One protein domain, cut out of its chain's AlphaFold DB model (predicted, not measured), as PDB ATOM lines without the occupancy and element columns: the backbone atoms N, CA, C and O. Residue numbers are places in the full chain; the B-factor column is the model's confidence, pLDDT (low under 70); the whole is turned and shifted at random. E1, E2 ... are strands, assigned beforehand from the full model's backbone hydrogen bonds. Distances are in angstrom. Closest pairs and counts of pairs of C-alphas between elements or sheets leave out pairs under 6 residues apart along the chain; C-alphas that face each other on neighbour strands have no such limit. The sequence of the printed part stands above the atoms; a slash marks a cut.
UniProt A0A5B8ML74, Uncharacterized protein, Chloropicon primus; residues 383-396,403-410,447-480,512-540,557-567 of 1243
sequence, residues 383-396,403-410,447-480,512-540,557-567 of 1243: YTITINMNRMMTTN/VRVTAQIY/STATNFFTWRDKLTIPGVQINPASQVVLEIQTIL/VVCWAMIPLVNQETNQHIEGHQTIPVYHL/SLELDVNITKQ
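What this domain is: This is residues 383 to 396, 403 to 410, 447 to 480, 512 to 540 and 557 to 567 of the 1243 residues of an uncharacterized protein of Chloropicon primus (UniProt A0A5B8ML74). One antiparallel sheet of eight strands curls round into a nearly closed barrel, its two edge strands, E3 and E4, coming near each other along the seam. The long link from E6 to E7, with a short pairing of its own, lies at one end of the barrel. The printed part has 96 residues, 68 of them in strands E1 to E8, numbered along the chain, with no named helix; the class is all strand. Across the sheet the order is E3, E2, E5, E6, E7, E8, E1, E4. The whole is compact, with a radius of gyration of the C-alphas of 13.0 A, and elongated, spanning 39 by 24 by 22 A.

Where its parts are: Across the sheet, E3 is residues 448 to 453, 15.7 A from first to last C-alpha; E2 is residues 403 to 410, 22.1 A; E5 is residues 470 to 478, 26.5 A; and E6 is residues 512 to 519, 21.3 A. E7 is residues 531 to 538, 21.7 A; E8 is residues 557 to 566, 27.9 A; E1 is residues 383 to 393, 29.1 A; and E4 is residues 458 to 465, 20.1 A. C-alpha 383, where E1 begins, is at (-43.612, -6.532, -35.527), and C-alpha 566, where E8 ends, is at (-40.414, -4.084, -37.321).

How they stand to each other: The strongly twisted sheet is a folded sheet, bent back on itself into two leaves that face each other: E3, E2, E5 and E6 face E8, E1 and E4, with E7 as the hinge. E3 and E2 have N 407 and O 449 within hydrogen-bond range at 2.8 A. E2 and E5 stand at 160 degrees, with N 410 and O 471 at 2.8 A. E5 and E6 have N 472 and O 518 at 2.8 A. E7 is staggered: its residues 537 to 538 pair with E6, with N 538 and O 515 at 2.9 A, and its residues 531 to 536 pair with E8, with N 533 and O 560 at 2.8 A. E6 and E7 form a hairpin. E8 and E1, at 165 degrees, have N 386 and O 563 at 2.8 A. E1 bends by 54 degrees at residue 390, and E4 by 56 degrees at residue 462. E1 and E4 have N 385 and O 461 at 2.8 A. The closest C-alphas of the edge strands E3 and E4, those of Ala 449 and Ile 461, are 6.2 A apart. E1 and E5 are apart, for instance.

The domain as a whole: The two C-alphas farthest apart, those of Leu 480 and Thr 525, are 42.8 A apart. Residues 397 to 402, 411 to 446, 481 to 511 and 541 to 556 are not printed; the C-alpha gaps across these cuts are 17.3 A, 9.2 A, 12.3 A and 15.1 A. Of the links printed whole, E3 to E4 and E4 to E5 are tight and E6 to E7 is long; in the last, residues 521 to 522 pair antiparallel with 527 to 528. The mean pLDDT of the printed part is 75.9, and 23 residues are under 70, among them residues 392 to 396 and 447 to 457.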
ATOM      1  N   TYR A 383     -44.196  -7.435 -36.506       86.69
ATOM      2  CA  TYR A 383     -43.612  -6.532 -35.527       86.69
ATOM      3  C   TYR A 383     -43.411  -7.258 -34.192       86.69
ATOM      4  O   TYR A 383     -44.196  -8.120 -33.803       86.69
ATOM      5  N   THR A 384     -42.367  -6.877 -33.462       86.19
ATOM      6  CA  THR A 384     -42.148  -7.292 -32.075       86.19
ATOM      7  C   THR A 384     -42.447  -6.116 -31.162       86.19
ATOM      8  O   THR A 384     -41.756  -5.097 -31.211       86.19
ATOM      9  N   ILE A 385     -43.461  -6.258 -30.314       86.69
ATOM     10  CA  ILE A 385     -43.890  -5.231 -29.365       86.69
ATOM     11  C   ILE A 385     -43.208  -5.493 -28.025       86.69
ATOM     12  O   ILE A 385     -43.325  -6.571 -27.451       86.69
ATOM     13  N   THR A 386     -42.485  -4.504 -27.516       85.88
ATOM     14  CA  THR A 386     -41.911  -4.479 -26.166       85.88
ATOM     15  C   THR A 386     -42.720  -3.523 -25.300       85.88
ATOM     16  O   THR A 386     -42.956  -2.391 -25.713       85.88
ATOM     17  N   ILE A 387     -43.085  -3.951 -24.089       86.50
ATOM     18  CA  ILE A 387     -43.716  -3.104 -23.067       86.50
ATOM     19  C   ILE A 387     -42.881  -3.207 -21.786       86.50
ATOM     20  O   ILE A 387     -42.689  -4.301 -21.257       86.50
ATOM     21  N   ASN A 388     -42.386  -2.078 -21.284       83.81
ATOM     22  CA  ASN A 388     -41.680  -1.974 -20.004       83.81
ATOM     23  C   ASN A 388     -42.558  -1.211 -19.000       83.81
ATOM     24  O   ASN A 388     -42.853  -0.040 -19.225       83.81
ATOM     25  N   MET A 389     -42.985  -1.850 -17.907       77.56
ATOM     26  CA  MET A 389     -43.859  -1.217 -16.906       77.56
ATOM     27  C   MET A 389     -43.036  -0.502 -15.830       77.56
ATOM     28  O   MET A 389     -42.634  -1.098 -14.830       77.56
ATOM     29  N   ASN A 390     -42.803   0.796 -16.032       75.06
ATOM     30  CA  ASN A 390     -41.943   1.611 -15.174       75.06
ATOM     31  C   ASN A 390     -42.536   1.859 -13.783       75.06
ATOM     32  O   ASN A 390     -41.810   1.792 -12.786       75.06
ATOM     33  N   ARG A 391     -43.834   2.184 -13.710       71.94
ATOM     34  CA  ARG A 391     -44.511   2.564 -12.462       71.94
ATOM     35  C   ARG A 391     -46.028   2.498 -12.611       71.94
ATOM     36  O   ARG A 391     -46.561   2.774 -13.677       71.94
ATOM     37  N   MET A 392     -46.742   2.267 -11.514       65.62
ATOM     38  CA  MET A 392     -48.143   2.675 -11.397       65.62
ATOM     39  C   MET A 392     -48.268   3.786 -10.351       65.62
ATOM     40  O   MET A 392     -47.831   3.641  -9.209       65.62
ATOM     41  N   MET A 393     -48.857   4.906 -10.756       55.28
ATOM     42  CA  MET A 393     -49.240   6.013  -9.884       55.28
ATOM     43  C   MET A 393     -50.652   5.742  -9.369       55.28
ATOM     44  O   MET A 393     -51.545   5.487 -10.170       55.28
ATOM     45  N   THR A 394     -50.874   5.801  -8.055       56.75
ATOM     46  CA  THR A 394     -52.217   5.699  -7.456       56.75
ATOM     47  C   THR A 394     -52.351   6.680  -6.293       56.75
ATOM     48  O   THR A 394     -51.359   7.046  -5.661       56.75
ATOM     49  N   THR A 395     -53.583   7.083  -5.978       44.62
ATOM     50  CA  THR A 395     -53.886   7.908  -4.792       44.62
ATOM     51  C   THR A 395     -54.285   7.099  -3.553       44.62
ATOM     52  O   THR A 395     -54.279   7.650  -2.457       44.62
ATOM     53  N   ASN A 396     -54.666   5.823  -3.708       44.28
ATOM     54  CA  ASN A 396     -55.307   5.021  -2.649       44.28
ATOM     55  C   ASN A 396     -54.941   3.516  -2.661       44.28
ATOM     56  O   ASN A 396     -55.512   2.746  -1.896       44.28
ATOM     57  N   VAL A 403     -47.093  -8.941  -9.131       68.00
ATOM     58  CA  VAL A 403     -48.337  -9.058  -9.905       68.00
ATOM     59  C   VAL A 403     -48.116  -9.983 -11.096       68.00
ATOM     60  O   VAL A 403     -47.023 -10.046 -11.655       68.00
ATOM     61  N   ARG A 404     -49.149 -10.716 -11.505       75.50
ATOM     62  CA  ARG A 404     -49.173 -11.342 -12.832       75.50
ATOM     63  C   ARG A 404     -49.809 -10.350 -13.795       75.50
ATOM     64  O   ARG A 404     -50.816  -9.733 -13.450       75.50
ATOM     65  N   VAL A 405     -49.242 -10.225 -14.992       75.19
ATOM     66  CA  VAL A 405     -49.852  -9.442 -16.072       75.19
ATOM     67  C   VAL A 405     -49.965 -10.304 -17.324       75.19
ATOM     68  O   VAL A 405     -48.989 -10.919 -17.765       75.19
ATOM     69  N   THR A 406     -51.174 -10.357 -17.876       76.94
ATOM     70  CA  THR A 406     -51.466 -10.928 -19.196       76.94
ATOM     71  C   THR A 406     -51.558  -9.777 -20.192       76.94
ATOM     72  O   THR A 406     -52.230  -8.786 -19.907       76.94
ATOM     73  N   ALA A 407     -50.924  -9.896 -21.357       81.56
ATOM     74  CA  ALA A 407     -51.136  -8.994 -22.483       81.56
ATOM     75  C   ALA A 407     -51.749  -9.746 -23.666       81.56
ATOM     76  O   ALA A 407     -51.252 -10.801 -24.068       81.56
ATOM     77  N   GLN A 408     -52.807  -9.169 -24.224       78.56
ATOM     78  CA  GLN A 408     -53.518  -9.664 -25.402       78.56
ATOM     79  C   GLN A 408     -53.675  -8.531 -26.408       78.56
ATOM     80  O   GLN A 408     -53.841  -7.373 -26.017       78.56
ATOM     81  N   ILE A 409     -53.609  -8.857 -27.695       80.69
ATOM     82  CA  ILE A 409     -53.724  -7.880 -28.779       80.69
ATOM     83  C   ILE A 409     -55.123  -7.964 -29.383       80.69
ATOM     84  O   ILE A 409     -55.654  -9.049 -29.603       80.69
ATOM     85  N   TYR A 410     -55.722  -6.798 -29.601       75.44
ATOM     86  CA  TYR A 410     -57.078  -6.629 -30.094       75.44
ATOM     87  C   TYR A 410     -57.067  -5.748 -31.333       75.44
ATOM     88  O   TYR A 410     -56.756  -4.561 -31.258       75.44
ATOM     89  N   SER A 447     -51.680 -13.798 -30.787       57.25
ATOM     90  CA  SER A 447     -50.556 -13.182 -30.060       57.25
ATOM     91  C   SER A 447     -50.930 -12.804 -28.621       57.25
ATOM     92  O   SER A 447     -51.365 -11.689 -28.341       57.25
ATOM     93  N   THR A 448     -50.728 -13.740 -27.687       61.78
ATOM     94  CA  THR A 448     -50.888 -13.533 -26.232       61.78
ATOM     95  C   THR A 448     -49.562 -13.766 -25.511       61.78
ATOM     96  O   THR A 448     -48.855 -14.723 -25.819       61.78
ATOM     97  N   ALA A 449     -49.238 -12.938 -24.515       65.50
ATOM     98  CA  ALA A 449     -48.068 -13.132 -23.660       65.50
ATOM     99  C   ALA A 449     -48.417 -12.939 -22.176       65.50
ATOM    100  O   ALA A 449     -48.977 -11.916 -21.786       65.50
ATOM    101  N   THR A 450     -48.043 -13.907 -21.337       60.19
ATOM    102  CA  THR A 450     -48.344 -13.916 -19.897       60.19
ATOM    103  C   THR A 450     -47.056 -14.066 -19.107       60.19
ATOM    104  O   THR A 450     -46.329 -15.032 -19.312       60.19
ATOM    105  N   ASN A 451     -46.793 -13.154 -18.170       58.38
ATOM    106  CA  ASN A 451     -45.609 -13.212 -17.312       58.38
ATOM    107  C   ASN A 451     -45.946 -12.868 -15.852       58.38
ATOM    108  O   ASN A 451     -46.995 -12.298 -15.533       58.38
ATOM    109  N   PHE A 452     -45.035 -13.234 -14.954       57.41
ATOM    110  CA  PHE A 452     -44.996 -12.726 -13.584       57.41
ATOM    111  C   PHE A 452     -44.086 -11.495 -13.550       57.41
ATOM    112  O   PHE A 452     -43.018 -11.523 -14.155       57.41
ATOM    113  N   PHE A 453     -44.505 -10.431 -12.863       55.78
ATOM    114  CA  PHE A 453     -43.838  -9.131 -12.889       55.78
ATOM    115  C   PHE A 453     -43.522  -8.608 -11.490       55.78
ATOM    116  O   PHE A 453     -44.368  -8.571 -10.589       55.78
ATOM    117  N   THR A 454     -42.307  -8.092 -11.368       57.59
ATOM    118  CA  THR A 454     -41.973  -6.958 -10.513       57.59
ATOM    119  C   THR A 454     -41.986  -5.666 -11.346       57.59
ATOM    120  O   THR A 454     -41.996  -5.687 -12.578       57.59
ATOM    121  N   TRP A 455     -42.044  -4.505 -10.692       57.62
ATOM    122  CA  TRP A 455     -42.003  -3.221 -11.401       57.62
ATOM    123  C   TRP A 455     -40.648  -3.039 -12.106       57.62
ATOM    124  O   TRP A 455     -39.611  -3.210 -11.466       57.62
ATOM    125  N   ARG A 456     -40.675  -2.618 -13.384       56.47
ATOM    126  CA  ARG A 456     -39.563  -2.571 -14.369       56.47
ATOM    127  C   ARG A 456     -39.226  -3.882 -15.099       56.47
ATOM    128  O   ARG A 456     -38.247  -3.910 -15.842       56.47
ATOM    129  N   ASP A 457     -40.020  -4.943 -14.948       65.75
ATOM    130  CA  ASP A 457     -39.876  -6.133 -15.800       65.75
ATOM    131  C   ASP A 457     -40.429  -5.904 -17.223       65.75
ATOM    132  O   ASP A 457     -41.408  -5.180 -17.446       65.75
ATOM    133  N   LYS A 458     -39.781  -6.542 -18.207       75.94
ATOM    134  CA  LYS A 458     -40.018  -6.345 -19.643       75.94
ATOM    135  C   LYS A 458     -40.928  -7.429 -20.228       75.94
ATOM    136  O   LYS A 458     -40.557  -8.601 -20.274       75.94
ATOM    137  N   LEU A 459     -42.065  -7.031 -20.794       80.88
ATOM    138  CA  LEU A 459     -42.902  -7.884 -21.638       80.88
ATOM    139  C   LEU A 459     -42.482  -7.762 -23.109       80.88
ATOM    140  O   LEU A 459     -42.046  -6.702 -23.564       80.88
ATOM    141  N   THR A 460     -42.571  -8.849 -23.874       82.38
ATOM    142  CA  THR A 460     -42.272  -8.861 -25.313       82.38
ATOM    143  C   THR A 460     -43.234  -9.801 -26.035       82.38
ATOM    144  O   THR A 460     -43.367 -10.955 -25.637       82.38
ATOM    145  N   ILE A 461     -43.884  -9.306 -27.089       83.12
ATOM    146  CA  ILE A 461     -44.833 -10.032 -27.942       83.12
ATOM    147  C   ILE A 461     -44.267 -10.019 -29.376       83.12
ATOM    148  O   ILE A 461     -44.283  -8.962 -30.013       83.12
ATOM    149  N   PRO A 462     -43.668 -11.118 -29.869       81.69
ATOM    150  CA  PRO A 462     -43.107 -11.203 -31.221       81.69
ATOM    151  C   PRO A 462     -44.169 -11.558 -32.276       81.69
ATOM    152  O   PRO A 462     -45.230 -12.074 -31.940       81.69
ATOM    153  N   GLY A 463     -43.859 -11.343 -33.562       77.00
ATOM    154  CA  GLY A 463     -44.651 -11.865 -34.690       77.00
ATOM    155  C   GLY A 463     -45.979 -11.153 -34.992       77.00
ATOM    156  O   GLY A 463     -46.716 -11.592 -35.870       77.00
ATOM    157  N   VAL A 464     -46.276 -10.046 -34.311       81.62
ATOM    158  CA  VAL A 464     -47.562  -9.333 -34.367       81.62
ATOM    159  C   VAL A 464     -47.761  -8.639 -35.715       81.62
ATOM    160  O   VAL A 464     -46.881  -7.911 -36.166       81.62
ATOM    161  N   GLN A 465     -48.934  -8.776 -36.332       82.62
ATOM    162  CA  GLN A 465     -49.363  -7.876 -37.410       82.62
ATOM    163  C   GLN A 465     -50.094  -6.682 -36.786       82.62
ATOM    164  O   GLN A 465     -51.001  -6.879 -35.985       82.62
ATOM    165  N   ILE A 466     -49.688  -5.453 -37.116       83.38
ATOM    166  CA  ILE A 466     -50.270  -4.225 -36.548       83.38
ATOM    167  C   ILE A 466     -51.067  -3.499 -37.636       83.38
ATOM    168  O   ILE A 466     -50.545  -3.232 -38.719       83.38
ATOM    169  N   ASN A 467     -52.316  -3.154 -37.334       82.94
ATOM    170  CA  ASN A 467     -53.221  -2.373 -38.176       82.94
ATOM    171  C   ASN A 467     -53.705  -1.099 -37.428       82.94
ATOM    172  O   ASN A 467     -53.406  -0.936 -36.242       82.94
ATOM    173  N   PRO A 468     -54.448  -0.179 -38.079       79.69
ATOM    174  CA  PRO A 468     -54.839   1.106 -37.478       79.69
ATOM    175  C   PRO A 468     -55.771   1.010 -36.256       79.69
ATOM    176  O   PRO A 468     -55.968   2.002 -35.556       79.69
ATOM    177  N   ALA A 469     -56.364  -0.161 -36.005       76.75
ATOM    178  CA  ALA A 469     -57.243  -0.436 -34.874       76.75
ATOM    179  C   ALA A 469     -56.597  -1.337 -33.801       76.75
ATOM    180  O   ALA A 469     -57.261  -1.646 -32.810       76.75
ATOM    181  N   SER A 470     -55.333  -1.750 -33.962       81.62
ATOM    182  CA  SER A 470     -54.648  -2.632 -33.008       81.62
ATOM    183  C   SER A 470     -54.382  -1.945 -31.660       81.62
ATOM    184  O   SER A 470     -53.796  -0.860 -31.585       81.62
ATOM    185  N   GLN A 471     -54.758  -2.617 -30.574       85.44
ATOM    186  CA  GLN A 471     -54.512  -2.199 -29.191       85.44
ATOM    187  C   GLN A 471     -54.009  -3.381 -28.355       85.44
ATOM    188  O   GLN A 471     -54.367  -4.524 -28.626       85.44
ATOM    189  N   VAL A 472     -53.215  -3.128 -27.311       83.81
ATOM    190  CA  VAL A 472     -52.872  -4.141 -26.297       83.81
ATOM    191  C   VAL A 472     -53.734  -3.927 -25.063       83.81
ATOM    192  O   VAL A 472     -53.731  -2.842 -24.485       83.81
ATOM    193  N   VAL A 473     -54.434  -4.965 -24.620       83.69
ATOM    194  CA  VAL A 473     -55.114  -4.984 -23.322       83.69
ATOM    195  C   VAL A 473     -54.202  -5.669 -22.310       83.69
ATOM    196  O   VAL A 473     -53.744  -6.790 -22.540       83.69
ATOM    197  N   LEU A 474     -53.933  -4.985 -21.197       82.19
ATOM    198  CA  LEU A 474     -53.229  -5.529 -20.039       82.19
ATOM    199  C   LEU A 474     -54.232  -5.921 -18.955       82.19
ATOM    200  O   LEU A 474     -54.965  -5.073 -18.445       82.19
ATOM    201  N   GLU A 475     -54.213  -7.188 -18.558       81.44
ATOM    202  CA  GLU A 475     -54.947  -7.726 -17.414       81.44
ATOM    203  C   GLU A 475     -53.995  -7.850 -16.216       81.44
ATOM    204  O   GLU A 475     -53.020  -8.598 -16.288       81.44
ATOM    205  N   ILE A 476     -54.266  -7.148 -15.108       78.88
ATOM    206  CA  ILE A 476     -53.395  -7.142 -13.921       78.88
ATOM    207  C   ILE A 476     -54.045  -7.938 -12.780       78.88
ATOM    208  O   ILE A 476     -55.118  -7.579 -12.279       78.88
ATOM    209  N   GLN A 477     -53.366  -9.004 -12.346       77.00
ATOM    210  CA  GLN A 477     -53.790  -9.932 -11.292       77.00
ATOM    211  C   GLN A 477     -52.872  -9.847 -10.060       77.00
ATOM    212  O   GLN A 477     -51.644  -9.810 -10.188       77.00
ATOM    213  N   THR A 478     -53.446  -9.869  -8.854       67.50
ATOM    214  CA  THR A 478     -52.677  -9.883  -7.597       67.50
ATOM    215  C   THR A 478     -52.262 -11.280  -7.159       67.50
ATOM    216  O   THR A 478     -53.007 -12.251  -7.296       67.50
ATOM    217  N   ILE A 479     -51.074 -11.362  -6.554       55.91
ATOM    218  CA  ILE A 479     -50.557 -12.563  -5.896       55.91
ATOM    219  C   ILE A 479     -50.282 -12.216  -4.431       55.91
ATOM    220  O   ILE A 479     -49.433 -11.376  -4.136       55.91
ATOM    221  N   LEU A 480     -50.992 -12.868  -3.507       48.31
ATOM    222  CA  LEU A 480     -50.684 -12.815  -2.075       48.31
ATOM    223  C   LEU A 480     -49.544 -13.792  -1.765       48.31
ATOM    224  O   LEU A 480     -49.762 -14.907  -1.298       48.31
ATOM    225  N   VAL A 512     -58.186 -10.835 -10.557       66.19
ATOM    226  CA  VAL A 512     -58.047  -9.670 -11.441       66.19
ATOM    227  C   VAL A 512     -58.402  -8.409 -10.655       66.19
ATOM    228  O   VAL A 512     -59.466  -8.346 -10.039       66.19
ATOM    229  N   VAL A 513     -57.535  -7.395 -10.677       72.19
ATOM    230  CA  VAL A 513     -57.737  -6.143  -9.921       72.19
ATOM    231  C   VAL A 513     -58.064  -4.964 -10.831       72.19
ATOM    232  O   VAL A 513     -58.879  -4.113 -10.466       72.19
ATOM    233  N   CYS A 514     -57.448  -4.897 -12.012       78.12
ATOM    234  CA  CYS A 514     -57.675  -3.819 -12.971       78.12
ATOM    235  C   CYS A 514     -57.188  -4.172 -14.380       78.12
ATOM    236  O   CYS A 514     -56.377  -5.084 -14.556       78.12
ATOM    237  N   TRP A 515     -57.680  -3.419 -15.366       81.50
ATOM    238  CA  TRP A 515     -57.248  -3.487 -16.765       81.50
ATOM    239  C   TRP A 515     -56.667  -2.142 -17.229       81.50
ATOM    240  O   TRP A 515     -57.048  -1.087 -16.715       81.50
ATOM    241  N   ALA A 516     -55.788  -2.174 -18.229       82.75
ATOM    242  CA  ALA A 516     -55.322  -1.001 -18.975       82.75
ATOM    243  C   ALA A 516     -55.335  -1.297 -20.485       82.75
ATOM    244  O   ALA A 516     -55.197  -2.451 -20.886       82.75
ATOM    245  N   MET A 517     -55.511  -0.270 -21.322       85.38
ATOM    246  CA  MET A 517     -55.622  -0.410 -22.781       85.38
ATOM    247  C   MET A 517     -54.618   0.516 -23.478       85.38
ATOM    248  O   MET A 517     -54.589   1.713 -23.200       85.38
ATOM    249  N   ILE A 518     -53.789  -0.047 -24.356       87.12
ATOM    250  CA  ILE A 518     -52.657   0.619 -25.010       87.12
ATOM    251  C   ILE A 518     -52.926   0.709 -26.519       87.12
ATOM    252  O   ILE A 518     -52.883  -0.325 -27.188       87.12
ATOM    253  N   PRO A 519     -53.175   1.895 -27.099       84.19
ATOM    254  CA  PRO A 519     -53.227   2.035 -28.550       84.19
ATOM    255  C   PRO A 519     -51.828   1.840 -29.154       84.19
ATOM    256  O   PRO A 519     -50.852   2.426 -28.681       84.19
ATOM    257  N   LEU A 520     -51.719   1.015 -30.202       86.38
ATOM    258  CA  LEU A 520     -50.446   0.760 -30.896       86.38
ATOM    259  C   LEU A 520     -50.220   1.681 -32.097       86.38
ATOM    260  O   LEU A 520     -49.080   1.853 -32.528       86.38
ATOM    261  N   VAL A 521     -51.290   2.271 -32.630       85.50
ATOM    262  CA  VAL A 521     -51.276   3.187 -33.775       85.50
ATOM    263  C   VAL A 521     -52.109   4.422 -33.441       85.50
ATOM    264  O   VAL A 521     -53.194   4.315 -32.870       85.50
ATOM    265  N   ASN A 522     -51.606   5.605 -33.792       82.31
ATOM    266  CA  ASN A 522     -52.375   6.843 -33.730       82.31
ATOM    267  C   ASN A 522     -53.343   6.883 -34.922       82.31
ATOM    268  O   ASN A 522     -52.906   6.903 -36.071       82.31
ATOM    269  N   GLN A 523     -54.647   6.913 -34.646       73.75
ATOM    270  CA  GLN A 523     -55.705   6.844 -35.660       73.75
ATOM    271  C   GLN A 523     -55.724   8.041 -36.630       73.75
ATOM    272  O   GLN A 523     -56.181   7.887 -37.759       73.75
ATOM    273  N   GLU A 524     -55.206   9.210 -36.234       74.56
ATOM    274  CA  GLU A 524     -55.158  10.406 -37.090       74.56
ATOM    275  C   GLU A 524     -53.946  10.416 -38.033       74.56
ATOM    276  O   GLU A 524     -54.035  10.903 -39.161       74.56
ATOM    277  N   THR A 525     -52.797   9.894 -37.586       77.94
ATOM    278  CA  THR A 525     -51.528   9.945 -38.342       77.94
ATOM    279  C   THR A 525     -51.115   8.608 -38.957       77.94
ATOM    280  O   THR A 525     -50.198   8.572 -39.776       77.94
ATOM    281  N   ASN A 526     -51.773   7.516 -38.559       77.62
ATOM    282  CA  ASN A 526     -51.457   6.128 -38.901       77.62
ATOM    283  C   ASN A 526     -49.992   5.726 -38.603       77.62
ATOM    284  O   ASN A 526     -49.393   4.922 -39.317       77.62
ATOM    285  N   GLN A 527     -49.400   6.313 -37.556       81.94
ATOM    286  CA  GLN A 527     -48.040   6.020 -37.081       81.94
ATOM    287  C   GLN A 527     -48.068   5.218 -35.775       81.94
ATOM    288  O   GLN A 527     -48.973   5.386 -34.955       81.94
ATOM    289  N   HIS A 528     -47.061   4.365 -35.569       84.06
ATOM    290  CA  HIS A 528     -46.904   3.582 -34.341       84.06
ATOM    291  C   HIS A 528     -46.675   4.478 -33.113       84.06
ATOM    292  O   HIS A 528     -45.929   5.456 -33.180       84.06
ATOM    293  N   ILE A 529     -47.300   4.137 -31.982       83.44
ATOM    294  CA  ILE A 529     -47.178   4.900 -30.729       83.44
ATOM    295  C   ILE A 529     -46.056   4.305 -29.871       83.44
ATOM    296  O   ILE A 529     -46.277   3.471 -28.989       83.44
ATOM    297  N   GLU A 530     -44.836   4.749 -30.150       80.38
ATOM    298  CA  GLU A 530     -43.619   4.350 -29.438       80.38
ATOM    299  C   GLU A 530     -43.179   5.394 -28.399       80.38
ATOM    300  O   GLU A 530     -43.504   6.578 -28.490       80.38
ATOM    301  N   GLY A 531     -42.405   4.951 -27.408       82.56
ATOM    302  CA  GLY A 531     -41.918   5.763 -26.297       82.56
ATOM    303  C   GLY A 531     -42.777   5.655 -25.035       82.56
ATOM    304  O   GLY A 531     -43.483   4.671 -24.811       82.56
ATOM    305  N   HIS A 532     -42.659   6.667 -24.175       84.62
ATOM    306  CA  HIS A 532     -43.295   6.699 -22.860       84.62
ATOM    307  C   HIS A 532     -44.791   7.025 -22.962       84.62
ATOM    308  O   HIS A 532     -45.163   8.076 -23.486       84.62
ATOM    309  N   GLN A 533     -45.643   6.160 -22.414       80.25
ATOM    310  CA  GLN A 533     -47.088   6.354 -22.328       80.25
ATOM    311  C   GLN A 533     -47.552   6.372 -20.862       80.25
ATOM    312  O   GLN A 533     -47.074   5.608 -20.022       80.25
ATOM    313  N   THR A 534     -48.534   7.226 -20.561       84.62
ATOM    314  CA  THR A 534     -49.212   7.285 -19.257       84.62
ATOM    315  C   THR A 534     -50.691   6.978 -19.463       84.62
ATOM    316  O   THR A 534     -51.418   7.776 -20.052       84.62
ATOM    317  N   ILE A 535     -51.129   5.805 -19.016       83.75
ATOM    318  CA  ILE A 535     -52.382   5.181 -19.461       83.75
ATOM    319  C   ILE A 535     -53.368   5.070 -18.286       83.75
ATOM    320  O   ILE A 535     -52.957   4.675 -17.190       83.75
ATOM    321  N   PRO A 536     -54.659   5.419 -18.462       79.88
ATOM    322  CA  PRO A 536     -55.664   5.257 -17.416       79.88
ATOM    323  C   PRO A 536     -55.884   3.779 -17.073       79.88
ATOM    324  O   PRO A 536     -55.920   2.912 -17.945       79.88
ATOM    325  N   VAL A 537     -56.072   3.506 -15.783       79.75
ATOM    326  CA  VAL A 537     -56.369   2.165 -15.266       79.75
ATOM    327  C   VAL A 537     -57.859   2.065 -14.943       79.75
ATOM    328  O   VAL A 537     -58.440   2.980 -14.353       79.75
ATOM    329  N   TYR A 538     -58.492   0.956 -15.314       77.00
ATOM    330  CA  TYR A 538     -59.939   0.766 -15.223       77.00
ATOM    331  C   TYR A 538     -60.321  -0.245 -14.136       77.00
ATOM    332  O   TYR A 538     -59.664  -1.271 -13.947       77.00
ATOM    333  N   HIS A 539     -61.416   0.039 -13.425       64.12
ATOM    334  CA  HIS A 539     -62.072  -0.936 -12.548       64.12
ATOM    335  C   HIS A 539     -62.703  -2.076 -13.366       64.12
ATOM    336  O   HIS A 539     -63.174  -1.845 -14.480       64.12
ATOM    337  N   LEU A 540     -62.825  -3.271 -12.770       54.91
ATOM    338  CA  LEU A 540     -63.703  -4.312 -13.315       54.91
ATOM    339  C   LEU A 540     -65.158  -3.804 -13.427       54.91
ATOM    340  O   LEU A 540     -65.606  -3.056 -12.545       54.91
ATOM    341  N   SER A 557     -52.942   5.836 -12.776       78.38
ATOM    342  CA  SER A 557     -52.398   5.671 -14.126       78.38
ATOM    343  C   SER A 557     -51.159   4.778 -14.137       78.38
ATOM    344  O   SER A 557     -50.375   4.764 -13.185       78.38
ATOM    345  N   LEU A 558     -50.973   4.053 -15.235       81.19
ATOM    346  CA  LEU A 558     -49.831   3.184 -15.492       81.19
ATOM    347  C   LEU A 558     -48.828   3.918 -16.396       81.19
ATOM    348  O   LEU A 558     -49.182   4.341 -17.492       81.19
ATOM    349  N   GLU A 559     -47.597   4.094 -15.921       81.75
ATOM    350  CA  GLU A 559     -46.459   4.642 -16.668       81.75
ATOM    351  C   GLU A 559     -45.666   3.476 -17.274       81.75
ATOM    352  O   GLU A 559     -45.126   2.632 -16.545       81.75
ATOM    353  N   LEU A 560     -45.585   3.414 -18.603       86.75
ATOM    354  CA  LEU A 560     -44.894   2.348 -19.327       86.75
ATOM    355  C   LEU A 560     -44.211   2.863 -20.598       86.75
ATOM    356  O   LEU A 560     -44.631   3.870 -21.158       86.75
ATOM    357  N   ASP A 561     -43.170   2.172 -21.059       84.56
ATOM    358  CA  ASP A 561     -42.539   2.453 -22.356       84.56
ATOM    359  C   ASP A 561     -42.923   1.369 -23.363       84.56
ATOM    360  O   ASP A 561     -42.687   0.180 -23.121       84.56
ATOM    361  N   VAL A 562     -43.468   1.776 -24.510       86.38
ATOM    362  CA  VAL A 562     -43.777   0.891 -25.641       86.38
ATOM    363  C   VAL A 562     -42.702   1.059 -26.710       86.38
ATOM    364  O   VAL A 562     -42.382   2.176 -27.098       86.38
ATOM    365  N   ASN A 563     -42.132  -0.037 -27.205       88.44
ATOM    366  CA  ASN A 563     -41.203  -0.018 -28.341       88.44
ATOM    367  C   ASN A 563     -41.675  -1.039 -29.380       88.44
ATOM    368  O   ASN A 563     -41.882  -2.206 -29.036       88.44
ATOM    369  N   ILE A 564     -41.848  -0.620 -30.635       87.56
ATOM    370  CA  ILE A 564     -42.433  -1.440 -31.705       87.56
ATOM    371  C   ILE A 564     -41.350  -1.687 -32.754       87.56
ATOM    372  O   ILE A 564     -40.975  -0.818 -33.528       87.56
ATOM    373  N   THR A 565     -40.789  -2.896 -32.775       87.25
ATOM    374  CA  THR A 565     -39.658  -3.221 -33.657       87.25
ATOM    375  C   THR A 565     -40.124  -4.024 -34.863       87.25
ATOM    376  O   THR A 565     -40.483  -5.193 -34.737       87.25
ATOM    377  N   LYS A 566     -40.081  -3.419 -36.053       84.94
ATOM    378  CA  LYS A 566     -40.414  -4.084 -37.321       84.94
ATOM    379  C   LYS A 566     -39.471  -5.260 -37.601       84.94
ATOM    380  O   LYS A 566     -38.263  -5.078 -37.763       84.94
ATOM    381  N   GLN A 567     -40.016  -6.470 -37.676       78.00
ATOM    382  CA  GLN A 567     -39.243  -7.701 -37.793       78.00
ATOM    383  C   GLN A 567     -38.940  -7.999 -39.269       78.00
ATOM    384  O   GLN A 567     -39.804  -8.440 -40.026       78.00
TER     385      GLN A 567